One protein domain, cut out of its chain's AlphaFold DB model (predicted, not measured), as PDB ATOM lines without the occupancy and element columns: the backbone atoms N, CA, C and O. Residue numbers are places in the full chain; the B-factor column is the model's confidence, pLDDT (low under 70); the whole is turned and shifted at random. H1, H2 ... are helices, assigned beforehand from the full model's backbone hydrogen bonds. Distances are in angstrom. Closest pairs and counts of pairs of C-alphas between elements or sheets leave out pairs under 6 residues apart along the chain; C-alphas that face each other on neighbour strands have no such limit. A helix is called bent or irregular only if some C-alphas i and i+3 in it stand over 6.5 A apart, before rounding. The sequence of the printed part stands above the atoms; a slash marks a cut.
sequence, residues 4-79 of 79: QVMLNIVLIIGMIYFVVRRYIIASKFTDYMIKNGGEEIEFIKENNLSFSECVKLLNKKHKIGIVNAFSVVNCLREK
ATOM      1  N   GLN A   4     184.778 418.836 437.952       92.06
ATOM      2  CA  GLN A   4     185.732 418.259 438.902       92.06
ATOM      3  C   GLN A   4     187.136 418.880 438.798       92.06
ATOM      4  O   GLN A   4     187.773 419.151 439.814       92.06
ATOM      5  N   VAL A   5     187.612 419.154 437.580       93.12
ATOM      6  CA  VAL A   5     188.911 419.810 437.352       93.12
ATOM      7  C   VAL A   5     188.864 421.255 437.853       93.12
ATOM      8  O   VAL A   5     189.802 421.705 438.505       93.12
ATOM      9  N   MET A   6     187.753 421.958 437.622       94.25
ATOM     10  CA  MET A   6     187.564 423.326 438.108       94.25
ATOM     11  C   MET A   6     187.550 423.396 439.644       94.25
ATOM     12  O   MET A   6     188.238 424.237 440.220       94.25
ATOM     13  N   LEU A   7     186.838 422.481 440.310       93.50
ATOM     14  CA  LEU A   7     186.803 422.395 441.774       93.50
ATOM     15  C   LEU A   7     188.188 422.101 442.369       93.50
ATOM     16  O   LEU A   7     188.589 422.753 443.330       93.50
ATOM     17  N   ASN A   8     188.951 421.183 441.767       94.31
ATOM     18  CA  ASN A   8     190.311 420.878 442.217       94.31
ATOM     19  C   ASN A   8     191.243 422.098 442.140       94.31
ATOM     20  O   ASN A   8     192.003 422.344 443.073       94.31
ATOM     21  N   ILE A   9     191.162 422.893 441.068       94.94
ATOM     22  CA  ILE A   9     191.976 424.111 440.924       94.94
ATOM     23  C   ILE A   9     191.645 425.120 442.032       94.94
ATOM     24  O   ILE A   9     192.553 425.652 442.672       94.94
ATOM     25  N   VAL A  10     190.357 425.350 442.303       95.12
ATOM     26  CA  VAL A  10     189.917 426.270 443.366       95.12
ATOM     27  C   VAL A  10     190.402 425.804 444.740       95.12
ATOM     28  O   VAL A  10     190.886 426.619 445.525       95.12
ATOM     29  N   LEU A  11     190.337 424.500 445.022       94.25
ATOM     30  CA  LEU A  11     190.826 423.931 446.281       94.25
ATOM     31  C   LEU A  11     192.334 424.131 446.458       94.25
ATOM     32  O   LEU A  11     192.773 424.526 447.536       94.25
ATOM     33  N   ILE A  12     193.126 423.918 445.403       95.44
ATOM     34  CA  ILE A  12     194.579 424.130 445.442       95.44
ATOM     35  C   ILE A  12     194.902 425.604 445.716       95.44
ATOM     36  O   ILE A  12     195.717 425.901 446.590       95.44
ATOM     37  N   ILE A  13     194.232 426.534 445.030       95.06
ATOM     38  CA  ILE A  13     194.420 427.977 445.252       95.06
ATOM     39  C   ILE A  13     194.032 428.358 446.687       95.06
ATOM     40  O   ILE A  13     194.770 429.087 447.352       95.06
ATOM     41  N   GLY A  14     192.916 427.826 447.192       93.94
ATOM     42  CA  GLY A  14     192.487 428.025 448.576       93.94
ATOM     43  C   GLY A  14     193.532 427.541 449.581       93.94
ATOM     44  O   GLY A  14     193.889 428.274 450.502       93.94
ATOM     45  N   MET A  15     194.090 426.345 449.373       93.75
ATOM     46  CA  MET A  15     195.148 425.789 450.224       93.75
ATOM     47  C   MET A  15     196.398 426.674 450.238       93.75
ATOM     48  O   MET A  15     196.913 426.984 451.313       93.75
ATOM     49  N   ILE A  16     196.852 427.145 449.071       94.25
ATOM     50  CA  ILE A  16     197.996 428.065 448.972       94.25
ATOM     51  C   ILE A  16     197.702 429.360 449.740       94.25
ATOM     52  O   ILE A  16     198.524 429.802 450.544       94.25
ATOM     53  N   TYR A  17     196.513 429.937 449.557       93.62
ATOM     54  CA  TYR A  17     196.100 431.147 450.265       93.62
ATOM     55  C   TYR A  17     196.124 430.963 451.792       93.62
ATOM     56  O   TYR A  17     196.674 431.803 452.509       93.62
ATOM     57  N   PHE A  18     195.593 429.845 452.301       88.06
ATOM     58  CA  PHE A  18     195.618 429.537 453.732       88.06
ATOM     59  C   PHE A  18     197.044 429.386 454.276       88.06
ATOM     60  O   PHE A  18     197.341 429.907 455.354       88.06
ATOM     61  N   VAL A  19     197.939 428.730 453.531       87.44
ATOM     62  CA  VAL A  19     199.352 428.576 453.917       87.44
ATOM     63  C   VAL A  19     200.043 429.938 454.009       87.44
ATOM     64  O   VAL A  19     200.679 430.234 455.024       87.44
ATOM     65  N   VAL A  20     199.863 430.805 453.008       87.94
ATOM     66  CA  VAL A  20     200.450 432.155 452.996       87.94
ATOM     67  C   VAL A  20     199.921 432.998 454.157       87.94
ATOM     68  O   VAL A  20     200.697 433.625 454.878       87.94
ATOM     69  N   ARG A  21     198.604 432.988 454.400       86.88
ATOM     70  CA  ARG A  21     198.000 433.740 455.514       86.88
ATOM     71  C   ARG A  21     198.536 433.283 456.863       86.88
ATOM     72  O   ARG A  21     198.852 434.124 457.704       86.88
ATOM     73  N   ARG A  22     198.685 431.971 457.057       84.81
ATOM     74  CA  ARG A  22     199.261 431.404 458.281       84.81
ATOM     75  C   ARG A  22     200.698 431.881 458.497       84.81
ATOM     76  O   ARG A  22     201.044 432.246 459.618       84.81
ATOM     77  N   TYR A  23     201.502 431.931 457.435       83.75
ATOM     78  CA  TYR A  23     202.873 432.436 457.502       83.75
ATOM     79  C   TYR A  23     202.928 433.922 457.888       83.75
ATOM     80  O   TYR A  23     203.666 434.293 458.799       83.75
ATOM     81  N   ILE A  24     202.092 434.767 457.273       85.81
ATOM     82  CA  ILE A  24     202.038 436.209 457.577       85.81
ATOM     83  C   ILE A  24     201.667 436.458 459.045       85.81
ATOM     84  O   ILE A  24     202.260 437.321 459.692       85.81
ATOM     85  N   ILE A  25     200.698 435.713 459.588       83.62
ATOM     86  CA  ILE A  25     200.295 435.840 460.997       83.62
ATOM     87  C   ILE A  25     201.460 435.469 461.920       83.62
ATOM     88  O   ILE A  25     201.750 436.205 462.859       83.62
ATOM     89  N   ALA A  26     202.157 434.368 461.627       82.12
ATOM     90  CA  ALA A  26     203.301 433.933 462.419       82.12
ATOM     91  C   ALA A  26     204.469 434.936 462.367       82.12
ATOM     92  O   ALA A  26     205.095 435.194 463.394       82.12
ATOM     93  N   SER A  27     204.712 435.563 461.212       81.25
ATOM     94  CA  SER A  27     205.707 436.634 461.064       81.25
ATOM     95  C   SER A  27     205.341 437.871 461.888       81.25
ATOM     96  O   SER A  27     206.161 438.361 462.653       81.25
ATOM     97  N   LYS A  28     204.091 438.347 461.821       84.19
ATOM     98  CA  LYS A  28     203.653 439.493 462.640       84.19
ATOM     99  C   LYS A  28     203.727 439.203 464.137       84.19
ATOM    100  O   LYS A  28     204.041 440.088 464.926       84.19
ATOM    101  N   PHE A  29     203.424 437.968 464.530       81.00
ATOM    102  CA  PHE A  29     203.546 437.537 465.917       81.00
ATOM    103  C   PHE A  29     205.013 437.502 466.366       81.00
ATOM    104  O   PHE A  29     205.324 437.950 467.462       81.00
ATOM    105  N   THR A  30     205.920 437.051 465.500       81.56
ATOM    106  CA  THR A  30     207.379 437.092 465.717       81.56
ATOM    107  C   THR A  30     207.855 438.520 465.983       81.56
ATOM    108  O   THR A  30     208.476 438.773 467.013       81.56
ATOM    109  N   ASP A  31     207.477 439.469 465.122       82.69
ATOM    110  CA  ASP A  31     207.813 440.889 465.296       82.69
ATOM    111  C   ASP A  31     207.235 441.459 466.597       82.69
ATOM    112  O   ASP A  31     207.885 442.232 467.305       82.69
ATOM    113  N   TYR A  32     206.012 441.052 466.948       82.38
ATOM    114  CA  TYR A  32     205.381 441.444 468.203       82.38
ATOM    115  C   TYR A  32     206.157 440.928 469.420       82.38
ATOM    116  O   TYR A  32     206.356 441.696 470.360       82.38
ATOM    117  N   MET A  33     206.618 439.673 469.400       79.75
ATOM    118  CA  MET A  33     207.421 439.090 470.481       79.75
ATOM    119  C   MET A  33     208.770 439.788 470.631       79.75
ATOM    120  O   MET A  33     209.187 440.058 471.750       79.75
ATOM    121  N   ILE A  34     209.435 440.125 469.524       78.19
ATOM    122  CA  ILE A  34     210.707 440.859 469.565       78.19
ATOM    123  C   ILE A  34     210.502 442.259 470.163       78.19
ATOM    124  O   ILE A  34     211.315 442.715 470.965       78.19
ATOM    125  N   LYS A  35     209.412 442.945 469.794       80.00
ATOM    126  CA  LYS A  35     209.157 444.335 470.200       80.00
ATOM    127  C   LYS A  35     208.574 444.479 471.609       80.00
ATOM    128  O   LYS A  35     208.902 445.440 472.296       80.00
ATOM    129  N   ASN A  36     207.685 443.572 472.014       76.06
ATOM    130  CA  ASN A  36     206.893 443.691 473.246       76.06
ATOM    131  C   ASN A  36     207.128 442.549 474.230       76.06
ATOM    132  O   ASN A  36     206.473 442.505 475.268       76.06
ATOM    133  N   GLY A  37     207.987 441.587 473.900       65.88
ATOM    134  CA  GLY A  37     208.191 440.443 474.762       65.88
ATOM    135  C   GLY A  37     208.830 440.865 476.089       65.88
ATOM    136  O   GLY A  37     210.003 441.237 476.160       65.88
ATOM    137  N   GLY A  38     207.996 440.852 477.127       67.88
ATOM    138  CA  GLY A  38     208.370 441.030 478.527       67.88
ATOM    139  C   GLY A  38     208.800 439.701 479.153       67.88
ATOM    140  O   GLY A  38     209.509 438.922 478.516       67.88
ATOM    141  N   GLU A  39     208.311 439.418 480.365       64.38
ATOM    142  CA  GLU A  39     208.624 438.208 481.156       64.38
ATOM    143  C   GLU A  39     208.495 436.894 480.356       64.38
ATOM    144  O   GLU A  39     209.261 435.951 480.544       64.38
ATOM    145  N   GLU A  40     207.572 436.824 479.387       65.19
ATOM    146  CA  GLU A  40     207.330 435.608 478.601       65.19
ATOM    147  C   GLU A  40     208.510 435.133 477.740       65.19
ATOM    148  O   GLU A  40     208.514 433.965 477.354       65.19
ATOM    149  N   ILE A  41     209.476 436.001 477.419       73.62
ATOM    150  CA  ILE A  41     210.686 435.677 476.638       73.62
ATOM    151  C   ILE A  41     211.978 435.968 477.406       73.62
ATOM    152  O   ILE A  41     213.073 435.879 476.849       73.62
ATOM    153  N   GLU A  42     211.872 436.305 478.688       72.38
ATOM    154  CA  GLU A  42     213.009 436.660 479.536       72.38
ATOM    155  C   GLU A  42     213.978 435.483 479.707       72.38
ATOM    156  O   GLU A  42     215.191 435.661 479.615       72.38
ATOM    157  N   PHE A  43     213.450 434.254 479.721       73.25
ATOM    158  CA  PHE A  43     214.232 433.010 479.697       73.25
ATOM    159  C   PHE A  43     215.211 432.900 478.507       73.25
ATOM    160  O   PHE A  43     216.184 432.148 478.565       73.25
ATOM    161  N   ILE A  44     214.956 433.614 477.401       76.06
ATOM    162  CA  ILE A  44     215.847 433.660 476.232       76.06
ATOM    163  C   ILE A  44     217.030 434.598 476.494       76.06
ATOM    164  O   ILE A  44     218.150 434.279 476.084       76.06
ATOM    165  N   LYS A  45     216.779 435.722 477.182       70.44
ATOM    166  CA  LYS A  45     217.784 436.728 477.559       70.44
ATOM    167  C   LYS A  45     218.685 436.256 478.692       70.44
ATOM    168  O   LYS A  45     219.878 436.522 478.655       70.44
ATOM    169  N   GLU A  46     218.138 435.525 479.659       73.62
ATOM    170  CA  GLU A  46     218.902 435.009 480.801       73.62
ATOM    171  C   GLU A  46     219.962 433.962 480.410       73.62
ATOM    172  O   GLU A  46     220.745 433.541 481.251       73.62
ATOM    173  N   ASN A  47     220.012 433.531 479.139       67.31
ATOM    174  CA  ASN A  47     221.006 432.595 478.591       67.31
ATOM    175  C   ASN A  47     221.130 431.247 479.336       67.31
ATOM    176  O   ASN A  47     222.054 430.480 479.082       67.31
ATOM    177  N   ASN A  48     220.152 430.909 480.178       74.75
ATOM    178  CA  ASN A  48     220.144 429.702 481.007       74.75
ATOM    179  C   ASN A  48     219.999 428.387 480.213       74.75
ATOM    180  O   ASN A  48     220.229 427.307 480.751       74.75
ATOM    181  N   LEU A  49     219.604 428.455 478.939       79.88
ATOM    182  CA  LEU A  49     219.353 427.301 478.066       79.88
ATOM    183  C   LEU A  49     220.212 427.366 476.801       79.88
ATOM    184  O   LEU A  49     220.706 428.430 476.428       79.88
ATOM    185  N   SER A  50     220.381 426.260 476.077       84.44
ATOM    186  CA  SER A  50     221.045 426.320 474.768       84.44
ATOM    187  C   SER A  50     220.167 427.038 473.730       84.44
ATOM    188  O   SER A  50     218.937 427.018 473.805       84.44
ATOM    189  N   PHE A  51     220.783 427.649 472.710       85.00
ATOM    190  CA  PHE A  51     220.055 428.359 471.646       85.00
ATOM    191  C   PHE A  51     218.976 427.472 470.996       85.00
ATOM    192  O   PHE A  51     217.824 427.873 470.841       85.00
ATOM    193  N   SER A  52     219.332 426.223 470.679       85.69
ATOM    194  CA  SER A  52     218.413 425.235 470.098       85.69
ATOM    195  C   SER A  52     217.242 424.902 471.031       85.69
ATOM    196  O   SER A  52     216.114 424.729 470.567       85.69
ATOM    197  N   GLU A  53     217.472 424.821 472.344       86.31
ATOM    198  CA  GLU A  53     216.395 424.594 473.314       86.31
ATOM    199  C   GLU A  53     215.445 425.782 473.400       86.31
ATOM    200  O   GLU A  53     214.233 425.570 473.375       86.31
ATOM    201  N   CYS A  54     215.960 427.017 473.403       84.69
ATOM    202  CA  CYS A  54     215.126 428.217 473.347       84.69
ATOM    203  C   CYS A  54     214.233 428.218 472.098       84.69
ATOM    204  O   CYS A  54     213.028 428.440 472.208       84.69
ATOM    205  N   VAL A  55     214.785 427.889 470.922       87.19
ATOM    206  CA  VAL A  55     214.014 427.810 469.666       87.19
ATOM    207  C   VAL A  55     212.929 426.733 469.746       87.19
ATOM    208  O   VAL A  55     211.783 426.971 469.357       87.19
ATOM    209  N   LYS A  56     213.255 425.548 470.280       88.25
ATOM    210  CA  LYS A  56     212.289 424.451 470.446       88.25
ATOM    211  C   LYS A  56     211.176 424.811 471.428       88.25
ATOM    212  O   LYS A  56     210.011 424.570 471.115       88.25
ATOM    213  N   LEU A  57     211.509 425.385 472.584       86.12
ATOM    214  CA  LEU A  57     210.543 425.814 473.599       86.12
ATOM    215  C   LEU A  57     209.608 426.892 473.060       86.12
ATOM    216  O   LEU A  57     208.391 426.769 473.188       86.12
ATOM    217  N   LEU A  58     210.165 427.895 472.385       86.00
ATOM    218  CA  LEU A  58     209.404 428.990 471.799       86.00
ATOM    219  C   LEU A  58     208.441 428.487 470.715       86.00
ATOM    220  O   LEU A  58     207.252 428.813 470.726       86.00
ATOM    221  N   ASN A  59     208.923 427.619 469.821       86.62
ATOM    222  CA  ASN A  59     208.076 427.005 468.804       86.62
ATOM    223  C   ASN A  59     207.019 426.068 469.418       86.62
ATOM    224  O   ASN A  59     205.893 426.015 468.929       86.62
ATOM    225  N   LYS A  60     207.335 425.358 470.508       86.69
ATOM    226  CA  LYS A  60     206.373 424.504 471.223       86.69
ATOM    227  C   LYS A  60     205.269 425.330 471.890       86.69
ATOM    228  O   LYS A  60     204.104 424.954 471.790       86.69
ATOM    229  N   LYS A  61     205.629 426.440 472.543       84.38
ATOM    230  CA  LYS A  61     204.702 427.306 473.288       84.38
ATOM    231  C   LYS A  61     203.802 428.116 472.350       84.38
ATOM    232  O   LYS A  61     202.590 428.120 472.534       84.38
ATOM    233  N   HIS A  62     204.370 428.731 471.310       80.75
ATOM    234  CA  HIS A  62     203.642 429.693 470.471       80.75
ATOM    235  C   HIS A  62     203.313 429.194 469.055       80.75
ATOM    236  O   HIS A  62     202.568 429.855 468.337       80.75
ATOM    237  N   LYS A  63     203.826 428.027 468.634       83.75
ATOM    238  CA  LYS A  63     203.564 427.414 467.312       83.75
ATOM    239  C   LYS A  63     203.828 428.351 466.122       83.75
ATOM    240  O   LYS A  63     203.166 428.257 465.087       83.75
ATOM    241  N   ILE A  64     204.818 429.230 466.264       81.94
ATOM    242  CA  ILE A  64     205.181 430.266 465.283       81.94
ATOM    243  C   ILE A  64     205.986 429.723 464.096       81.94
ATOM    244  O   ILE A  64     206.154 430.419 463.100       81.94
ATOM    245  N   GLY A  65     206.444 428.472 464.162       83.62
ATOM    246  CA  GLY A  65     207.315 427.860 463.162       83.62
ATOM    247  C   GLY A  65     208.790 428.011 463.530       83.62
ATOM    248  O   GLY A  65     209.192 428.980 464.168       83.62
ATOM    249  N   ILE A  66     209.608 427.036 463.125       84.75
ATOM    250  CA  ILE A  66     211.019 426.936 463.543       84.75
ATOM    251  C   ILE A  66     211.838 428.148 463.082       84.75
ATOM    252  O   ILE A  66     212.613 428.678 463.867       84.75
ATOM    253  N   VAL A  67     211.640 428.613 461.845       85.12
ATOM    254  CA  VAL A  67     212.368 429.765 461.276       85.12
ATOM    255  C   VAL A  67     212.047 431.058 462.029       85.12
ATOM    256  O   VAL A  67     212.936 431.817 462.399       85.12
ATOM    257  N   ASN A  68     210.771 431.275 462.323       83.44
ATOM    258  CA  ASN A  68     210.308 432.425 463.090       83.44
ATOM    259  C   ASN A  68     210.829 432.380 464.532       83.44
ATOM    260  O   ASN A  68     211.363 433.364 465.033       83.44
ATOM    261  N   ALA A  69     210.757 431.212 465.175       85.25
ATOM    262  CA  ALA A  69     211.311 431.014 466.509       85.25
ATOM    263  C   ALA A  69     212.828 431.239 466.558       85.25
ATOM    264  O   ALA A  69     213.319 431.852 467.501       85.25
ATOM    265  N   PHE A  70     213.556 430.800 465.530       87.31
ATOM    266  CA  PHE A  70     214.975 431.100 465.361       87.31
ATOM    267  C   PHE A  70     215.221 432.611 465.323       87.31
ATOM    268  O   PHE A  70     216.061 433.102 466.071       87.31
ATOM    269  N   SER A  71     214.452 433.351 464.517       85.12
ATOM    270  CA  SER A  71     214.594 434.806 464.397       85.12
ATOM    271  C   SER A  71     214.373 435.523 465.731       85.12
ATOM    272  O   SER A  71     215.160 436.397 466.080       85.12
ATOM    273  N   VAL A  72     213.349 435.134 466.502       83.75
ATOM    274  CA  VAL A  72     213.106 435.708 467.838       83.75
ATOM    275  C   VAL A  72     214.296 435.452 468.762       83.75
ATOM    276  O   VAL A  72     214.799 436.384 469.382       83.75
ATOM    277  N   VAL A  73     214.758 434.201 468.861       85.19
ATOM    278  CA  VAL A  73     215.859 433.840 469.770       85.19
ATOM    279  C   VAL A  73     217.153 434.552 469.378       85.19
ATOM    280  O   VAL A  73     217.854 435.044 470.259       85.19
ATOM    281  N   ASN A  74     217.444 434.652 468.077       85.56
ATOM    282  CA  ASN A  74     218.620 435.359 467.577       85.56
ATOM    283  C   ASN A  74     218.577 436.849 467.938       85.56
ATOM    284  O   ASN A  74     219.489 437.343 468.592       85.56
ATOM    285  N   CYS A  75     217.478 437.543 467.616       83.12
ATOM    286  CA  CYS A  75     217.330 438.972 467.906       83.12
ATOM    287  C   CYS A  75     217.376 439.307 469.405       83.12
ATOM    288  O   CYS A  75     217.757 440.413 469.775       83.12
ATOM    289  N   LEU A  76     216.956 438.385 470.273       81.25
ATOM    290  CA  LEU A  76     216.962 438.602 471.720       81.25
ATOM    291  C   LEU A  76     218.314 438.308 472.379       81.25
ATOM    292  O   LEU A  76     218.571 438.860 473.447       81.25
ATOM    293  N   ARG A  77     219.143 437.447 471.774       79.75
ATOM    294  CA  ARG A  77     220.476 437.079 472.279       79.75
ATOM    295  C   ARG A  77     221.620 437.899 471.702       79.75
ATOM    296  O   ARG A  77     222.661 437.954 472.339       79.75
ATOM    297  N   GLU A  78     221.455 438.525 470.540       69.94
ATOM    298  CA  GLU A  78     222.452 439.443 469.959       69.94
ATOM    299  C   GLU A  78     222.572 440.788 470.718       69.94
ATOM    300  O   GLU A  78     222.885 441.816 470.122       69.94
ATOM    301  N   LYS A  79     222.329 440.807 472.034       54.56
ATOM    302  CA  LYS A  79     222.550 441.972 472.901       54.56
ATOM    303  C   LYS A  79     223.672 441.730 473.894       54.56
ATOM    304  O   LYS A  79     223.646 440.665 474.546       54.56
TER     305      LYS A  79
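This is residues 4 to 79 of the 79 residues of an uncharacterized protein of Streptococcus sp. HMSC057G03 (UniProt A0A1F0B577). One long, straight helix, H1, sticks out as an arm with its residues 4 to 21 from a small compact head, in which the later residues of H1 are joined by three shorter helices. In the head H4 is in the middle: it lies side by side with residues 26 to 34 of H1, H3 crosses it, and the short H2 packs on its residues 73 to 77. The printed part has 76 residues with four named helices, in the order H1, H2, H3, H4, and no named strand; the class is all helix. The whole is loose, with a radius of gyration of the C-alphas of 16.4 A, and the C-alphas span 56 by 21 by 18 A, the arm making the length.

H1 is residues 4 to 36, 47.7 A from first to last C-alpha; C-alpha 4 is at (185.732, 418.259, 438.902) and C-alpha 36 at (206.893, 443.691, 473.246). H2 is residues 39 to 45, 10.0 A long, and is irregular: C-alphas 40 and 43 are 7.5 A apart. H3 is residues 51 to 62, 16.5 A long. H4 is residues 66 to 77, 16.4 A long, and ends with C-alpha 77 at (220.476, 437.079, 472.279).

H4 is the hub and touches H1, H2 and H3. H1 touches H4 with residues 26 to 34 alone, at a shallow tilt of 12 degrees, the same way; the closest C-alphas, those of Ile 34 and Val 72, are 5.9 A apart. H3 and H4 touch at a steep tilt of 60 degrees, opposite ways, with the C-alphas of Val 55 and Ala 69 closest at 5.2 A. H2 touches H4 at residues 73 to 77 of H4 alone, about perpendicular at 76 degrees; the closest C-alphas, those of Lys 45 and Arg 77, are 5.9 A apart. The helix packing is mostly crossed, but only just: of these 3 touching pairs, 1 is at a shallow tilt. H2 is close to H3 but not clearly touching, with the C-alphas of Ile 44 and Cys 54 closest at 6.2 A. H2 is also close to H1 but not clearly touching, with the C-alphas of Met 33 and Ile 41 closest at 7.8 A. H1 and H3 are apart. In H1, H3 and H4 every O i to N i+4 pair is within hydrogen-bond range; in H2 0 of 3 are, beside 3 of 4 O i to N i+3 pairs.

The C-alphas of Gln 4 and Glu 46 are the two farthest apart, at 56.0 A. Without residues 4 to 21, which stand free, the body has 58 residues and spans 31 by 20 by 18 A. The three links are tight, and the printed part has no cut. The mean pLDDT of the printed part is 83.1; residues 37 to 40, residue 47 and residues 78 to 79 are under 70.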